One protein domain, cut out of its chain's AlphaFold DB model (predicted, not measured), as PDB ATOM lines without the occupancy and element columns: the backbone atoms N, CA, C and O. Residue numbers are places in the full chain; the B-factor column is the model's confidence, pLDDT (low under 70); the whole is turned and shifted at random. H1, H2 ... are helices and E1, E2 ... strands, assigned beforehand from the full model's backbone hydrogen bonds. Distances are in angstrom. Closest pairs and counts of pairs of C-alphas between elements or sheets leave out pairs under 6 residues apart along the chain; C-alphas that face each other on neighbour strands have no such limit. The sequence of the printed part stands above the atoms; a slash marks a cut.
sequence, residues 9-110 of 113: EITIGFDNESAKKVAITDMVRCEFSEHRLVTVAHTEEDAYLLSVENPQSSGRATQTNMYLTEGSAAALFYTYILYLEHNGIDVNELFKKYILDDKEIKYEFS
ATOM      1  N   GLU A   9     175.697  -8.395-222.429       84.56
ATOM      2  CA  GLU A   9     177.129  -8.448-222.735       84.56
ATOM      3  C   GLU A   9     177.568  -9.884-222.999       84.56
ATOM      4  O   GLU A   9     177.138 -10.818-222.318       84.56
ATOM      5  N   ILE A  10     178.486 -10.050-223.946       85.94
ATOM      6  CA  ILE A  10     179.191 -11.310-224.177       85.94
ATOM      7  C   ILE A  10     180.657 -11.131-223.812       85.94
ATOM      8  O   ILE A  10     181.224 -10.051-223.966       85.94
ATOM      9  N   THR A  11     181.273 -12.192-223.302       83.75
ATOM     10  CA  THR A  11     182.712 -12.212-223.034       83.75
ATOM     11  C   THR A  11     183.394 -13.051-224.102       83.75
ATOM     12  O   THR A  11     183.045 -14.215-224.290       83.75
ATOM     13  N   ILE A  12     184.350 -12.452-224.802       81.12
ATOM     14  CA  ILE A  12     185.120 -13.071-225.879       81.12
ATOM     15  C   ILE A  12     186.576 -13.109-225.441       81.12
ATOM     16  O   ILE A  12     187.163 -12.071-225.162       81.12
ATOM     17  N   GLY A  13     187.162 -14.298-225.376       74.88
ATOM     18  CA  GLY A  13     188.557 -14.487-224.983       74.88
ATOM     19  C   GLY A  13     188.813 -15.934-224.603       74.88
ATOM     20  O   GLY A  13     187.909 -16.626-224.134       74.88
ATOM     21  N   PHE A  14     190.031 -16.405-224.860       61.47
ATOM     22  CA  PHE A  14     190.424 -17.787-224.569       61.47
ATOM     23  C   PHE A  14     190.888 -17.954-223.113       61.47
ATOM     24  O   PHE A  14     190.807 -19.045-222.554       61.47
ATOM     25  N   ASP A  15     191.345 -16.862-222.500       69.00
ATOM     26  CA  ASP A  15     191.765 -16.767-221.107       69.00
ATOM     27  C   ASP A  15     191.281 -15.446-220.481       69.00
ATOM     28  O   ASP A  15     190.804 -14.539-221.166       69.00
ATOM     29  N   ASN A  16     191.387 -15.337-219.154       65.38
ATOM     30  CA  ASN A  16     190.928 -14.156-218.418       65.38
ATOM     31  C   ASN A  16     191.726 -12.883-218.749       65.38
ATOM     32  O   ASN A  16     191.249 -11.789-218.462       65.38
ATOM     33  N   GLU A  17     192.927 -13.008-219.320       68.81
ATOM     34  CA  GLU A  17     193.786 -11.868-219.660       68.81
ATOM     35  C   GLU A  17     193.424 -11.260-221.024       68.81
ATOM     36  O   GLU A  17     193.560 -10.053-221.213       68.81
ATOM     37  N   SER A  18     192.908 -12.073-221.952       71.88
ATOM     38  CA  SER A  18     192.426 -11.654-223.277       71.88
ATOM     39  C   SER A  18     190.906 -11.475-223.362       71.88
ATOM     40  O   SER A  18     190.389 -11.105-224.418       71.88
ATOM     41  N   ALA A  19     190.185 -11.721-222.265       81.62
ATOM     42  CA  ALA A  19     188.738 -11.589-222.191       81.62
ATOM     43  C   ALA A  19     188.287 -10.132-222.380       81.62
ATOM     44  O   ALA A  19     188.492  -9.269-221.527       81.62
ATOM     45  N   LYS A  20     187.603  -9.872-223.493       85.12
ATOM     46  CA  LYS A  20     186.913  -8.618-223.779       85.12
ATOM     47  C   LYS A  20     185.411  -8.788-223.576       85.12
ATOM     48  O   LYS A  20     184.828  -9.785-223.994       85.12
ATOM     49  N   LYS A  21     184.781  -7.781-222.974       89.00
ATOM     50  CA  LYS A  21     183.323  -7.634-222.969       89.00
ATOM     51  C   LYS A  21     182.875  -6.884-224.213       89.00
ATOM     52  O   LYS A  21     183.466  -5.857-224.540       89.00
ATOM     53  N   VAL A  22     181.840  -7.392-224.866       90.69
ATOM     54  CA  VAL A  22     181.234  -6.769-226.041       90.69
ATOM     55  C   VAL A  22     179.735  -6.636-225.807       90.69
ATOM     56  O   VAL A  22     179.082  -7.609-225.417       90.69
ATOM     57  N   ALA A  23     179.199  -5.435-226.025       91.62
ATOM     58  CA  ALA A  23     177.773  -5.173-225.887       91.62
ATOM     59  C   ALA A  23     176.972  -5.773-227.053       91.62
ATOM     60  O   ALA A  23     177.358  -5.660-228.218       91.62
ATOM     61  N   ILE A  24     175.832  -6.378-226.731       91.94
ATOM     62  CA  ILE A  24     174.790  -6.768-227.678       91.94
ATOM     63  C   ILE A  24     173.889  -5.551-227.908       91.94
ATOM     64  O   ILE A  24     173.454  -4.906-226.951       91.94
ATOM     65  N   THR A  25     173.604  -5.264-229.174       92.44
ATOM     66  CA  THR A  25     172.786  -4.127-229.620       92.44
ATOM     67  C   THR A  25     171.406  -4.552-230.124       92.44
ATOM     68  O   THR A  25     170.443  -3.816-229.937       92.44
ATOM     69  N   ASP A  26     171.283  -5.742-230.716       93.44
ATOM     70  CA  ASP A  26     170.006  -6.317-231.160       93.44
ATOM     71  C   ASP A  26     170.081  -7.849-231.104       93.44
ATOM     72  O   ASP A  26     171.166  -8.433-231.154       93.44
ATOM     73  N   MET A  27     168.945  -8.529-231.007       94.88
ATOM     74  CA  MET A  27     168.867  -9.980-231.057       94.88
ATOM     75  C   MET A  27     167.501 -10.488-231.505       94.88
ATOM     76  O   MET A  27     166.458  -9.865-231.304       94.88
ATOM     77  N   VAL A  28     167.519 -11.713-232.019       95.62
ATOM     78  CA  VAL A  28     166.352 -12.581-232.116       95.62
ATOM     79  C   VAL A  28     166.682 -13.927-231.492       95.62
ATOM     80  O   VAL A  28     167.747 -14.499-231.734       95.62
ATOM     81  N   ARG A  29     165.754 -14.453-230.701       95.12
ATOM     82  CA  ARG A  29     165.795 -15.803-230.151       95.12
ATOM     83  C   ARG A  29     164.569 -16.566-230.620       95.12
ATOM     84  O   ARG A  29     163.458 -16.081-230.463       95.12
ATOM     85  N   CYS A  30     164.769 -17.767-231.142       94.00
ATOM     86  CA  CYS A  30     163.700 -18.665-231.561       94.00
ATOM     87  C   CYS A  30     163.774 -19.991-230.800       94.00
ATOM     88  O   CYS A  30     164.866 -20.502-230.546       94.00
ATOM     89  N   GLU A  31     162.618 -20.573-230.490       92.56
ATOM     90  CA  GLU A  31     162.499 -21.936-229.972       92.56
ATOM     91  C   GLU A  31     162.112 -22.903-231.100       92.56
ATOM     92  O   GLU A  31     161.163 -22.673-231.850       92.56
ATOM     93  N   PHE A  32     162.861 -23.998-231.202       91.12
ATOM     94  CA  PHE A  32     162.690 -25.072-232.177       91.12
ATOM     95  C   PHE A  32     162.370 -26.401-231.480       91.12
ATOM     96  O   PHE A  32     162.381 -26.502-230.248       91.12
ATOM     97  N   SER A  33     162.109 -27.439-232.279       88.19
ATOM     98  CA  SER A  33     161.834 -28.797-231.811       88.19
ATOM     99  C   SER A  33     162.856 -29.279-230.781       88.19
ATOM    100  O   SER A  33     164.045 -28.929-230.817       88.19
ATOM    101  N   GLU A  34     162.362 -30.086-229.839       87.25
ATOM    102  CA  GLU A  34     163.095 -30.494-228.637       87.25
ATOM    103  C   GLU A  34     163.522 -29.308-227.754       87.25
ATOM    104  O   GLU A  34     164.585 -29.365-227.146       87.25
ATOM    105  N   HIS A  35     162.736 -28.227-227.696       89.38
ATOM    106  CA  HIS A  35     163.007 -27.045-226.860       89.38
ATOM    107  C   HIS A  35     164.405 -26.445-227.069       89.38
ATOM    108  O   HIS A  35     165.051 -25.956-226.140       89.38
ATOM    109  N   ARG A  36     164.907 -26.528-228.302       91.69
ATOM    110  CA  ARG A  36     166.196 -25.952-228.673       91.69
ATOM    111  C   ARG A  36     166.032 -24.457-228.863       91.69
ATOM    112  O   ARG A  36     165.243 -24.043-229.708       91.69
ATOM    113  N   LEU A  37     166.814 -23.662-228.148       93.94
ATOM    114  CA  LEU A  37     166.832 -22.216-228.335       93.94
ATOM    115  C   LEU A  37     167.965 -21.849-229.285       93.94
ATOM    116  O   LEU A  37     169.097 -22.302-229.127       93.94
ATOM    117  N   VAL A  38     167.662 -21.029-230.282       95.19
ATOM    118  CA  VAL A  38     168.644 -20.498-231.226       95.19
ATOM    119  C   VAL A  38     168.587 -18.984-231.147       95.19
ATOM    120  O   VAL A  38     167.521 -18.407-231.326       95.19
ATOM    121  N   THR A  39     169.719 -18.349-230.863       95.94
ATOM    122  CA  THR A  39     169.828 -16.889-230.752       95.94
ATOM    123  C   THR A  39     170.794 -16.362-231.804       95.94
ATOM    124  O   THR A  39     171.900 -16.886-231.946       95.94
ATOM    125  N   VAL A  40     170.386 -15.315-232.515       96.69
ATOM    126  CA  VAL A  40     171.260 -14.471-233.334       96.69
ATOM    127  C   VAL A  40     171.281 -13.100-232.682       96.69
ATOM    128  O   VAL A  40     170.235 -12.470-232.565       96.69
ATOM    129  N   ALA A  41     172.452 -12.656-232.241       95.44
ATOM    130  CA  ALA A  41     172.636 -11.383-231.556       95.44
ATOM    131  C   ALA A  41     173.685 -10.543-232.288       95.44
ATOM    132  O   ALA A  41     174.775 -11.038-232.562       95.44
ATOM    133  N   HIS A  42     173.352  -9.297-232.610       95.31
ATOM    134  CA  HIS A  42     174.256  -8.312-233.191       95.31
ATOM    135  C   HIS A  42     174.968  -7.533-232.083       95.31
ATOM    136  O   HIS A  42     174.378  -7.260-231.035       95.31
ATOM    137  N   THR A  43     176.231  -7.178-232.293       93.75
ATOM    138  CA  THR A  43     177.061  -6.503-231.291       93.75
ATOM    139  C   THR A  43     177.472  -5.097-231.708       93.75
ATOM    140  O   THR A  43     177.253  -4.669-232.836       93.75
ATOM    141  N   GLU A  44     178.065  -4.344-230.782       91.94
ATOM    142  CA  GLU A  44     178.637  -3.015-231.055       91.94
ATOM    143  C   GLU A  44     179.887  -3.035-231.961       91.94
ATOM    144  O   GLU A  44     180.380  -1.978-232.343       91.94
ATOM    145  N   GLU A  45     180.418  -4.218-232.285       91.94
ATOM    146  CA  GLU A  45     181.585  -4.404-233.161       91.94
ATOM    147  C   GLU A  45     181.206  -4.796-234.597       91.94
ATOM    148  O   GLU A  45     182.049  -5.320-235.328       91.94
ATOM    149  N   ASP A  46     179.944  -4.604-234.994       92.06
ATOM    150  CA  ASP A  46     179.414  -5.033-236.298       92.06
ATOM    151  C   ASP A  46     179.638  -6.541-236.553       92.06
ATOM    152  O   ASP A  46     180.036  -7.015-237.627       92.06
ATOM    153  N   ALA A  47     179.421  -7.325-235.496       94.94
ATOM    154  CA  ALA A  47     179.584  -8.769-235.472       94.94
ATOM    155  C   ALA A  47     178.344  -9.455-234.883       94.94
ATOM    156  O   ALA A  47     177.471  -8.835-234.278       94.94
ATOM    157  N   TYR A  48     178.273 -10.769-235.078       96.19
ATOM    158  CA  TYR A  48     177.160 -11.610-234.679       96.19
ATOM    159  C   TYR A  48     177.613 -12.718-233.734       96.19
ATOM    160  O   TYR A  48     178.529 -13.483-234.043       96.19
ATOM    161  N   LEU A  49     176.904 -12.866-232.617       95.50
ATOM    162  CA  LEU A  49     176.873 -14.095-231.838       95.50
ATOM    163  C   LEU A  49     175.739 -14.989-232.356       95.50
ATOM    164  O   LEU A  49     174.567 -14.621-232.312       95.50
ATOM    165  N   LEU A  50     176.098 -16.194-232.787       96.31
ATOM    166  CA  LEU A  50     175.187 -17.284-233.113       96.31
ATOM    167  C   LEU A  50     175.250 -18.308-231.975       96.31
ATOM    168  O   LEU A  50     176.293 -18.928-231.768       96.31
ATOM    169  N   SER A  51     174.162 -18.478-231.226       95.50
ATOM    170  CA  SER A  51     174.081 -19.387-230.073       95.50
ATOM    171  C   SER A  51     173.019 -20.455-230.297       95.50
ATOM    172  O   SER A  51     171.913 -20.156-230.746       95.50
ATOM    173  N   VAL A  52     173.346 -21.696-229.946       96.00
ATOM    174  CA  VAL A  52     172.412 -22.821-229.873       96.00
ATOM    175  C   VAL A  52     172.455 -23.389-228.465       96.00
ATOM    176  O   VAL A  52     173.492 -23.894-228.037       96.00
ATOM    177  N   GLU A  53     171.322 -23.365-227.776       95.50
ATOM    178  CA  GLU A  53     171.136 -23.949-226.451       95.50
ATOM    179  C   GLU A  53     170.230 -25.180-226.578       95.50
ATOM    180  O   GLU A  53     169.130 -25.116-227.133       95.50
ATOM    181  N   ASN A  54     170.706 -26.325-226.092       92.88
ATOM    182  CA  ASN A  54     169.974 -27.589-226.120       92.88
ATOM    183  C   ASN A  54     169.578 -27.995-224.695       92.88
ATOM    184  O   ASN A  54     170.379 -27.807-223.772       92.88
ATOM    185  N   PRO A  55     168.412 -28.634-224.484       88.75
ATOM    186  CA  PRO A  55     168.082 -29.189-223.178       88.75
ATOM    187  C   PRO A  55     169.127 -30.204-222.723       88.75
ATOM    188  O   PRO A  55     169.633 -30.993-223.527       88.75
ATOM    189  N   GLN A  56     169.391 -30.254-221.416       86.12
ATOM    190  CA  GLN A  56     170.332 -31.216-220.828       86.12
ATOM    191  C   GLN A  56     169.968 -32.675-221.152       86.12
ATOM    192  O   GLN A  56     170.848 -33.516-221.313       86.12
ATOM    193  N   SER A  57     168.676 -32.972-221.302       86.38
ATOM    194  CA  SER A  57     168.159 -34.301-221.643       86.38
ATOM    195  C   SER A  57     168.428 -34.737-223.089       86.38
ATOM    196  O   SER A  57     168.204 -35.899-223.413       86.38
ATOM    197  N   SER A  58     168.910 -33.846-223.961       84.62
ATOM    198  CA  SER A  58     169.096 -34.132-225.393       84.62
ATOM    199  C   SER A  58     170.350 -34.953-225.722       84.62
ATOM    200  O   SER A  58     170.500 -35.406-226.854       84.62
ATOM    201  N   GLY A  59     171.289 -35.098-224.778       84.62
ATOM    202  CA  GLY A  59     172.592 -35.735-225.017       84.62
ATOM    203  C   GLY A  59     173.536 -34.941-225.935       84.62
ATOM    204  O   GLY A  59     174.622 -35.420-226.259       84.62
ATOM    205  N   ARG A  60     173.140 -33.733-226.357       87.81
ATOM    206  CA  ARG A  60     173.954 -32.792-227.141       87.81
ATOM    207  C   ARG A  60     174.703 -31.835-226.214       87.81
ATOM    208  O   ARG A  60     174.372 -31.713-225.035       87.81
ATOM    209  N   ALA A  61     175.702 -31.128-226.748       89.25
ATOM    210  CA  ALA A  61     176.330 -30.023-226.026       89.25
ATOM    211  C   ALA A  61     175.250 -29.023-225.586       89.25
ATOM    212  O   ALA A  61     174.424 -28.606-226.401       89.25
ATOM    213  N   THR A  62     175.248 -28.657-224.303       89.75
ATOM    214  CA  THR A  62     174.215 -27.791-223.712       89.75
ATOM    215  C   THR A  62     174.179 -26.418-224.365       89.75
ATOM    216  O   THR A  62     173.104 -25.855-224.528       89.75
ATOM    217  N   GLN A  63     175.336 -25.909-224.788       91.31
ATOM    218  CA  GLN A  63     175.450 -24.659-225.519       91.31
ATOM    219  C   GLN A  63     176.554 -24.755-226.575       91.31
ATOM    220  O   GLN A  63     177.609 -25.342-226.337       91.31
ATOM    221  N   THR A  64     176.314 -24.193-227.755       93.12
ATOM    222  CA  THR A  64     177.309 -24.013-228.820       93.12
ATOM    223  C   THR A  64     177.210 -22.591-229.335       93.12
ATOM    224  O   THR A  64     176.137 -22.171-229.757       93.12
ATOM    225  N   ASN A  65     178.327 -21.869-229.314       92.94
ATOM    226  CA  ASN A  65     178.389 -20.459-229.675       92.94
ATOM    227  C   ASN A  65     179.397 -20.245-230.803       92.94
ATOM    228  O   ASN A  65     180.456 -20.873-230.821       92.94
ATOM    229  N   MET A  66     179.092 -19.317-231.701       94.75
ATOM    230  CA  MET A  66     179.999 -18.849-232.739       94.75
ATOM    231  C   MET A  66     179.943 -17.325-232.802       94.75
ATOM    232  O   MET A  66     178.860 -16.760-232.908       94.75
ATOM    233  N   TYR A  67     181.103 -16.674-232.735       94.31
ATOM    234  CA  TYR A  67     181.223 -15.230-232.921       94.31
ATOM    235  C   TYR A  67     181.830 -14.950-234.292       94.31
ATOM    236  O   TYR A  67     182.940 -15.404-234.575       94.31
ATOM    237  N   LEU A  68     181.092 -14.254-235.152       95.44
ATOM    238  CA  LEU A  68     181.463 -14.004-236.541       95.44
ATOM    239  C   LEU A  68     181.321 -12.527-236.872       95.44
ATOM    240  O   LEU A  68     180.341 -11.902-236.491       95.44
ATOM    241  N   THR A  69     182.236 -11.987-237.671       95.31
ATOM    242  CA  THR A  69     181.988 -10.704-238.344       95.31
ATOM    243  C   THR A  69     180.796 -10.826-239.296       95.31
ATOM    244  O   THR A  69     180.504 -11.928-239.773       95.31
ATOM    245  N   GLU A  70     180.149  -9.708-239.638       93.81
ATOM    246  CA  GLU A  70     179.045  -9.679-240.612       93.81
ATOM    247  C   GLU A  70     179.374 -10.448-241.904       93.81
ATOM    248  O   GLU A  70     178.637 -11.352-242.306       93.81
ATOM    249  N   GLY A  71     180.536 -10.174-242.509       95.69
ATOM    250  CA  GLY A  71     180.965 -10.850-243.737       95.69
ATOM    251  C   GLY A  71     181.131 -12.366-243.577       95.69
ATOM    252  O   GLY A  71     180.794 -13.126-244.486       95.69
ATOM    253  N   SER A  72     181.602 -12.824-242.414       96.75
ATOM    254  CA  SER A  72     181.781 -14.256-242.136       96.75
ATOM    255  C   SER A  72     180.444 -14.954-241.893       96.75
ATOM    256  O   SER A  72     180.240 -16.070-242.373       96.75
ATOM    257  N   ALA A  73     179.513 -14.295-241.195       96.12
ATOM    258  CA  ALA A  73     178.155 -14.793-240.996       96.12
ATOM    259  C   ALA A  73     177.419 -14.922-242.338       96.12
ATOM    260  O   ALA A  73     176.887 -15.989-242.649       96.12
ATOM    261  N   ALA A  74     177.469 -13.882-243.176       96.00
ATOM    262  CA  ALA A  74     176.873 -13.900-244.509       96.00
ATOM    263  C   ALA A  74     177.449 -15.030-245.381       96.00
ATOM    264  O   ALA A  74     176.692 -15.797-245.980       96.00
ATOM    265  N   ALA A  75     178.779 -15.187-245.404       97.81
ATOM    266  CA  ALA A  75     179.437 -16.259-246.148       97.81
ATOM    267  C   ALA A  75     179.026 -17.655-245.651       97.81
ATOM    268  O   ALA A  75     178.775 -18.544-246.469       97.81
ATOM    269  N   LEU A  76     178.915 -17.852-244.331       97.00
ATOM    270  CA  LEU A  76     178.492 -19.121-243.736       97.00
ATOM    271  C   LEU A  76     177.061 -19.489-244.149       97.00
ATOM    272  O   LEU A  76     176.835 -20.588-244.658       97.00
ATOM    273  N   PHE A  77     176.104 -18.572-243.967       95.06
ATOM    274  CA  PHE A  77     174.703 -18.827-244.310       95.06
ATOM    275  C   PHE A  77     174.519 -19.057-245.810       95.06
ATOM    276  O   PHE A  77     173.832 -19.999-246.203       95.06
ATOM    277  N   TYR A  78     175.180 -18.257-246.648       96.25
ATOM    278  CA  TYR A  78     175.122 -18.422-248.097       96.25
ATOM    279  C   TYR A  78     175.689 -19.775-248.545       96.25
ATOM    280  O   TYR A  78     175.060 -20.488-249.326       96.25
ATOM    281  N   THR A  79     176.838 -20.176-247.996       97.88
ATOM    282  CA  THR A  79     177.453 -21.477-248.303       97.88
ATOM    283  C   THR A  79     176.552 -22.638-247.879       97.88
ATOM    284  O   THR A  79     176.439 -23.626-248.604       97.88
ATOM    285  N   TYR A  80     175.869 -22.523-246.735       95.94
ATOM    286  CA  TYR A  80     174.918 -23.540-246.288       95.94
ATOM    287  C   TYR A  80     173.705 -23.649-247.219       95.94
ATOM    288  O   TYR A  80     173.331 -24.758-247.597       95.94
ATOM    289  N   ILE A  81     173.129 -22.522-247.651       94.62
ATOM    290  CA  ILE A  81     172.019 -22.510-248.616       94.62
ATOM    291  C   ILE A  81     172.446 -23.172-249.931       94.62
ATOM    292  O   ILE A  81     171.769 -24.088-250.394       94.62
ATOM    293  N   LEU A  82     173.607 -22.795-250.478       96.31
ATOM    294  CA  LEU A  82     174.149 -23.411-251.693       96.31
ATOM    295  C   LEU A  82     174.337 -24.927-251.551       96.31
ATOM    296  O   LEU A  82     174.066 -25.674-252.490       96.31
ATOM    297  N   TYR A  83     174.787 -25.400-250.386       97.31
ATOM    298  CA  TYR A  83     174.901 -26.833-250.116       97.31
ATOM    299  C   TYR A  83     173.537 -27.533-250.174       97.31
ATOM    300  O   TYR A  83     173.429 -28.603-250.776       97.31
ATOM    301  N   LEU A  84     172.493 -26.946-249.579       96.06
ATOM    302  CA  LEU A  84     171.141 -27.511-249.622       96.06
ATOM    303  C   LEU A  84     170.613 -27.574-251.060       96.06
ATOM    304  O   LEU A  84     170.149 -28.630-251.492       96.06
ATOM    305  N   GLU A  85     170.757 -26.482-251.814       94.44
ATOM    306  CA  GLU A  85     170.328 -26.389-253.213       94.44
ATOM    307  C   GLU A  85     171.046 -27.406-254.103       94.44
ATOM    308  O   GLU A  85     170.401 -28.131-254.862       94.44
ATOM    309  N   HIS A  86     172.371 -27.525-253.970       96.94
ATOM    310  CA  HIS A  86     173.169 -28.487-254.732       96.94
ATOM    311  C   HIS A  86     172.716 -29.937-254.511       96.94
ATOM    312  O   HIS A  86     172.764 -30.753-255.430       96.94
ATOM    313  N   ASN A  87     172.247 -30.252-253.302       97.06
ATOM    314  CA  ASN A  87     171.771 -31.584-252.934       97.06
ATOM    315  C   ASN A  87     170.256 -31.772-253.149       97.06
ATOM    316  O   ASN A  87     169.711 -32.801-252.749       97.06
ATOM    317  N   GLY A  88     169.565 -30.803-253.762       95.88
ATOM    318  CA  GLY A  88     168.123 -30.874-254.010       95.88
ATOM    319  C   GLY A  88     167.275 -30.894-252.733       95.88
ATOM    320  O   GLY A  88     166.175 -31.447-252.734       95.88
ATOM    321  N   ILE A  89     167.788 -30.339-251.631       95.94
ATOM    322  CA  ILE A  89     167.073 -30.262-250.355       95.94
ATOM    323  C   ILE A  89     166.206 -29.004-250.358       95.94
ATOM    324  O   ILE A  89     166.715 -27.886-250.371       95.94
ATOM    325  N   ASP A  90     164.887 -29.186-250.295       91.88
ATOM    326  CA  ASP A  90     163.950 -28.077-250.127       91.88
ATOM    327  C   ASP A  90     164.098 -27.464-248.723       91.88
ATOM    328  O   ASP A  90     163.902 -28.132-247.701       91.88
ATOM    329  N   VAL A  91     164.463 -26.181-248.680       86.81
ATOM    330  CA  VAL A  91     164.712 -25.439-247.437       86.81
ATOM    331  C   VAL A  91     163.450 -25.337-246.581       86.81
ATOM    332  O   VAL A  91     163.540 -25.443-245.359       86.81
ATOM    333  N   ASN A  92     162.270 -25.187-247.186       84.81
ATOM    334  CA  ASN A  92     161.011 -25.088-246.450       84.81
ATOM    335  C   ASN A  92     160.624 -26.435-245.834       84.81
ATOM    336  O   ASN A  92     160.174 -26.485-244.692       84.81
ATOM    337  N   GLU A  93     160.817 -27.536-246.559       86.94
ATOM    338  CA  GLU A  93     160.593 -28.884-246.027       86.94
ATOM    339  C   GLU A  93     161.599 -29.238-244.933       86.94
ATOM    340  O   GLU A  93     161.232 -29.853-243.933       86.94
ATOM    341  N   LEU A  94     162.861 -28.820-245.078       88.94
ATOM    342  CA  LEU A  94     163.853 -28.959-244.017       88.94
ATOM    343  C   LEU A  94     163.438 -28.158-242.780       88.94
ATOM    344  O   LEU A  94     163.450 -28.690-241.673       88.94
ATOM    345  N   PHE A  95     163.027 -26.907-242.971       83.38
ATOM    346  CA  PHE A  95     162.595 -26.015-241.904       83.38
ATOM    347  C   PHE A  95     161.415 -26.593-241.109       83.38
ATOM    348  O   PHE A  95     161.466 -26.661-239.880       83.38
ATOM    349  N   LYS A  96     160.395 -27.119-241.800       84.25
ATOM    350  CA  LYS A  96     159.225 -27.767-241.181       84.25
ATOM    351  C   LYS A  96     159.565 -28.969-240.296       84.25
ATOM    352  O   LYS A  96     158.765 -29.309-239.434       84.25
ATOM    353  N   LYS A  97     160.716 -29.624-240.482       86.44
ATOM    354  CA  LYS A  97     161.149 -30.730-239.603       86.44
ATOM    355  C   LYS A  97     161.629 -30.251-238.236       86.44
ATOM    356  O   LYS A  97     161.705 -31.056-237.312       86.44
ATOM    357  N   TYR A  98     162.008 -28.981-238.125       87.12
ATOM    358  CA  TYR A  98     162.635 -28.436-236.925       87.12
ATOM    359  C   TYR A  98     161.751 -27.455-236.158       87.12
ATOM    360  O   TYR A  98     162.127 -27.073-235.057       87.12
ATOM    361  N   ILE A  99     160.591 -27.060-236.680       86.69
ATOM    362  CA  ILE A  99     159.610 -26.279-235.910       86.69
ATOM    363  C   ILE A  99     158.947 -27.134-234.821       86.69
ATOM    364  O   ILE A  99     159.000 -28.364-234.869       86.69
ATOM    365  N   LEU A 100     158.347 -26.474-233.830       76.00
ATOM    366  CA  LEU A 100     157.556 -27.132-232.792       76.00
ATOM    367  C   LEU A 100     156.338 -27.850-233.396       76.00
ATOM    368  O   LEU A 100     155.886 -27.531-234.497       76.00
ATOM    369  N   ASP A 101     155.800 -28.829-232.664       69.56
ATOM    370  CA  ASP A 101     154.697 -29.687-233.122       69.56
ATOM    371  C   ASP A 101     153.409 -28.906-233.462       69.56
ATOM    372  O   ASP A 101     152.594 -29.367-234.265       69.56
ATOM    373  N   ASP A 102     153.239 -27.704-232.901       65.62
ATOM    374  CA  ASP A 102     152.144 -26.768-233.203       65.62
ATOM    375  C   ASP A 102     152.351 -25.975-234.513       65.62
ATOM    376  O   ASP A 102     151.457 -25.249-234.948       65.62
ATOM    377  N   LYS A 103     153.487 -26.187-235.191       68.69
ATOM    378  CA  LYS A 103     153.950 -25.521-236.419       68.69
ATOM    379  C   LYS A 103     154.166 -24.012-236.300       68.69
ATOM    380  O   LYS A 103     154.420 -23.370-237.323       68.69
ATOM    381  N   GLU A 104     154.120 -23.449-235.098       77.00
ATOM    382  CA  GLU A 104     154.438 -22.043-234.871       77.00
ATOM    383  C   GLU A 104     155.861 -21.905-234.326       77.00
ATOM    384  O   GLU A 104     156.312 -22.635-233.444       77.00
ATOM    385  N   ILE A 105     156.606 -20.952-234.881       83.00
ATOM    386  CA  ILE A 105     157.912 -20.590-234.338       83.00
ATOM    387  C   ILE A 105     157.645 -19.621-233.197       83.00
ATOM    388  O   ILE A 105     157.127 -18.527-233.429       83.00
ATOM    389  N   LYS A 106     158.039 -19.983-231.979       88.31
ATOM    390  CA  LYS A 106     158.097 -19.011-230.886       88.31
ATOM    391  C   LYS A 106     159.369 -18.201-231.044       88.31
ATOM    392  O   LYS A 106     160.452 -18.782-231.127       88.31
ATOM    393  N   TYR A 107     159.235 -16.884-231.095       90.62
ATOM    394  CA  TYR A 107     160.362 -15.976-231.230       90.62
ATOM    395  C   TYR A 107     160.241 -14.784-230.281       90.62
ATOM    396  O   TYR A 107     159.147 -14.329-229.955       90.62
ATOM    397  N   GLU A 108     161.391 -14.271-229.869       92.25
ATOM    398  CA  GLU A 108     161.556 -13.079-229.051       92.25
ATOM    399  C   GLU A 108     162.606 -12.192-229.722       92.25
ATOM    400  O   GLU A 108     163.736 -12.624-229.953       92.25
ATOM    401  N   PHE A 109     162.225 -10.964-230.067       91.56
ATOM    402  CA  PHE A 109     163.177  -9.924-230.451       91.56
ATOM    403  C   PHE A 109     163.574  -9.131-229.216       91.56
ATOM    404  O   PHE A 109     162.769  -8.982-228.292       91.56
ATOM    405  N   SER A 110     164.770  -8.552-229.225       85.88
ATOM    406  CA  SER A 110     165.055  -7.501-228.255       85.88
ATOM    407  C   SER A 110     164.059  -6.348-228.367       85.88
ATOM    408  O   SER A 110     163.588  -6.038-229.468       85.88
TER     409      SER A 110
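Overview. This is residues 9 to 110 of the 113 residues of an uncharacterized protein of Bacteroides sp. AF32-8BH (UniProt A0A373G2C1). A twisted antiparallel sheet forms a wall, and from the end of E5 the long helix H1 stands up from it; H2 then turns a corner, and the chain comes back to the sheet as E6, making an open frame with a hollow between the sheet and the helices. The hairpin of E1 and the first part of E2 forms an arm at one end, since E2 bends sharply. The printed part has 102 residues, with six named strands and two named helices in the order E1 E2 E3 E4 E5 H1 H2 E6, and its class is mixed, helices and strands. It is only just loose, close to compact, with a radius of gyration of the C-alphas of 15.5 A, and it spans 45 by 32 by 27 A.

Along the chain. E1 is residues 9 to 12 and begins at C-alpha 9 (177.129, -8.448, -222.735). E2, residues 20 to 32, is the longest strand at 30.5 A. E3 is residues 36 to 43, 22.4 A; E4 is residues 47 to 53, 19.6 A; E5 is residues 63 to 69, 20.0 A. H1, residues 70 to 86, runs 24.2 A from C-alpha 70 (179.045, -9.679, -240.612). H2 is residues 91 to 96, and E6, residues 106 to 109, ends at C-alpha 109 (163.177, -9.924, -230.451).

Arrangement. The sheet is branched at E2, with E1 and E6 on one side of it and E3 on the other side. E2 bends by 79 degrees at residue 25, and its pairing is staggered: residues 20 to 23 pair with E1, 24 to 32 with E3, and 28 to 31 with E6. N 10 and O 22 are 2.9 A apart, N 30 and O 38 2.8 A, and N 29 and O 108 2.8 A, each within hydrogen-bond range. E1 to E5 form a meander, each strand the antiparallel neighbour of the one before. Across the neighbours E3 and E4, N 39 and O 51 are within hydrogen-bond range at 2.8 A, and across the neighbours E4 and E5, N 50 and O 66 are within hydrogen-bond range at 2.8 A. H1 is on the sheet, over E5, at a height over the sheet of 13.6 A, and stands up from it at 57 degrees. The closest C-alphas of H1 and E4 are those of Glu 70 and Ala 47, 5.2 A apart. H1 and H2 are close but not clearly touching, about perpendicular at 89 degrees; their closest C-alphas, those of Leu 84 and Val 91, are 7.1 A apart. H2 is not on the sheet. In H1 and H2 every O i to N i+4 pair is within hydrogen-bond range.

Size, cuts and confidence. The two C-alphas farthest apart, those of Glu 17 and Gly 88, are 46.9 A apart. The printed part has no cut and no long link. The mean pLDDT of the printed part is 89.4, with residues 14 to 17 and 101 to 103 under 70.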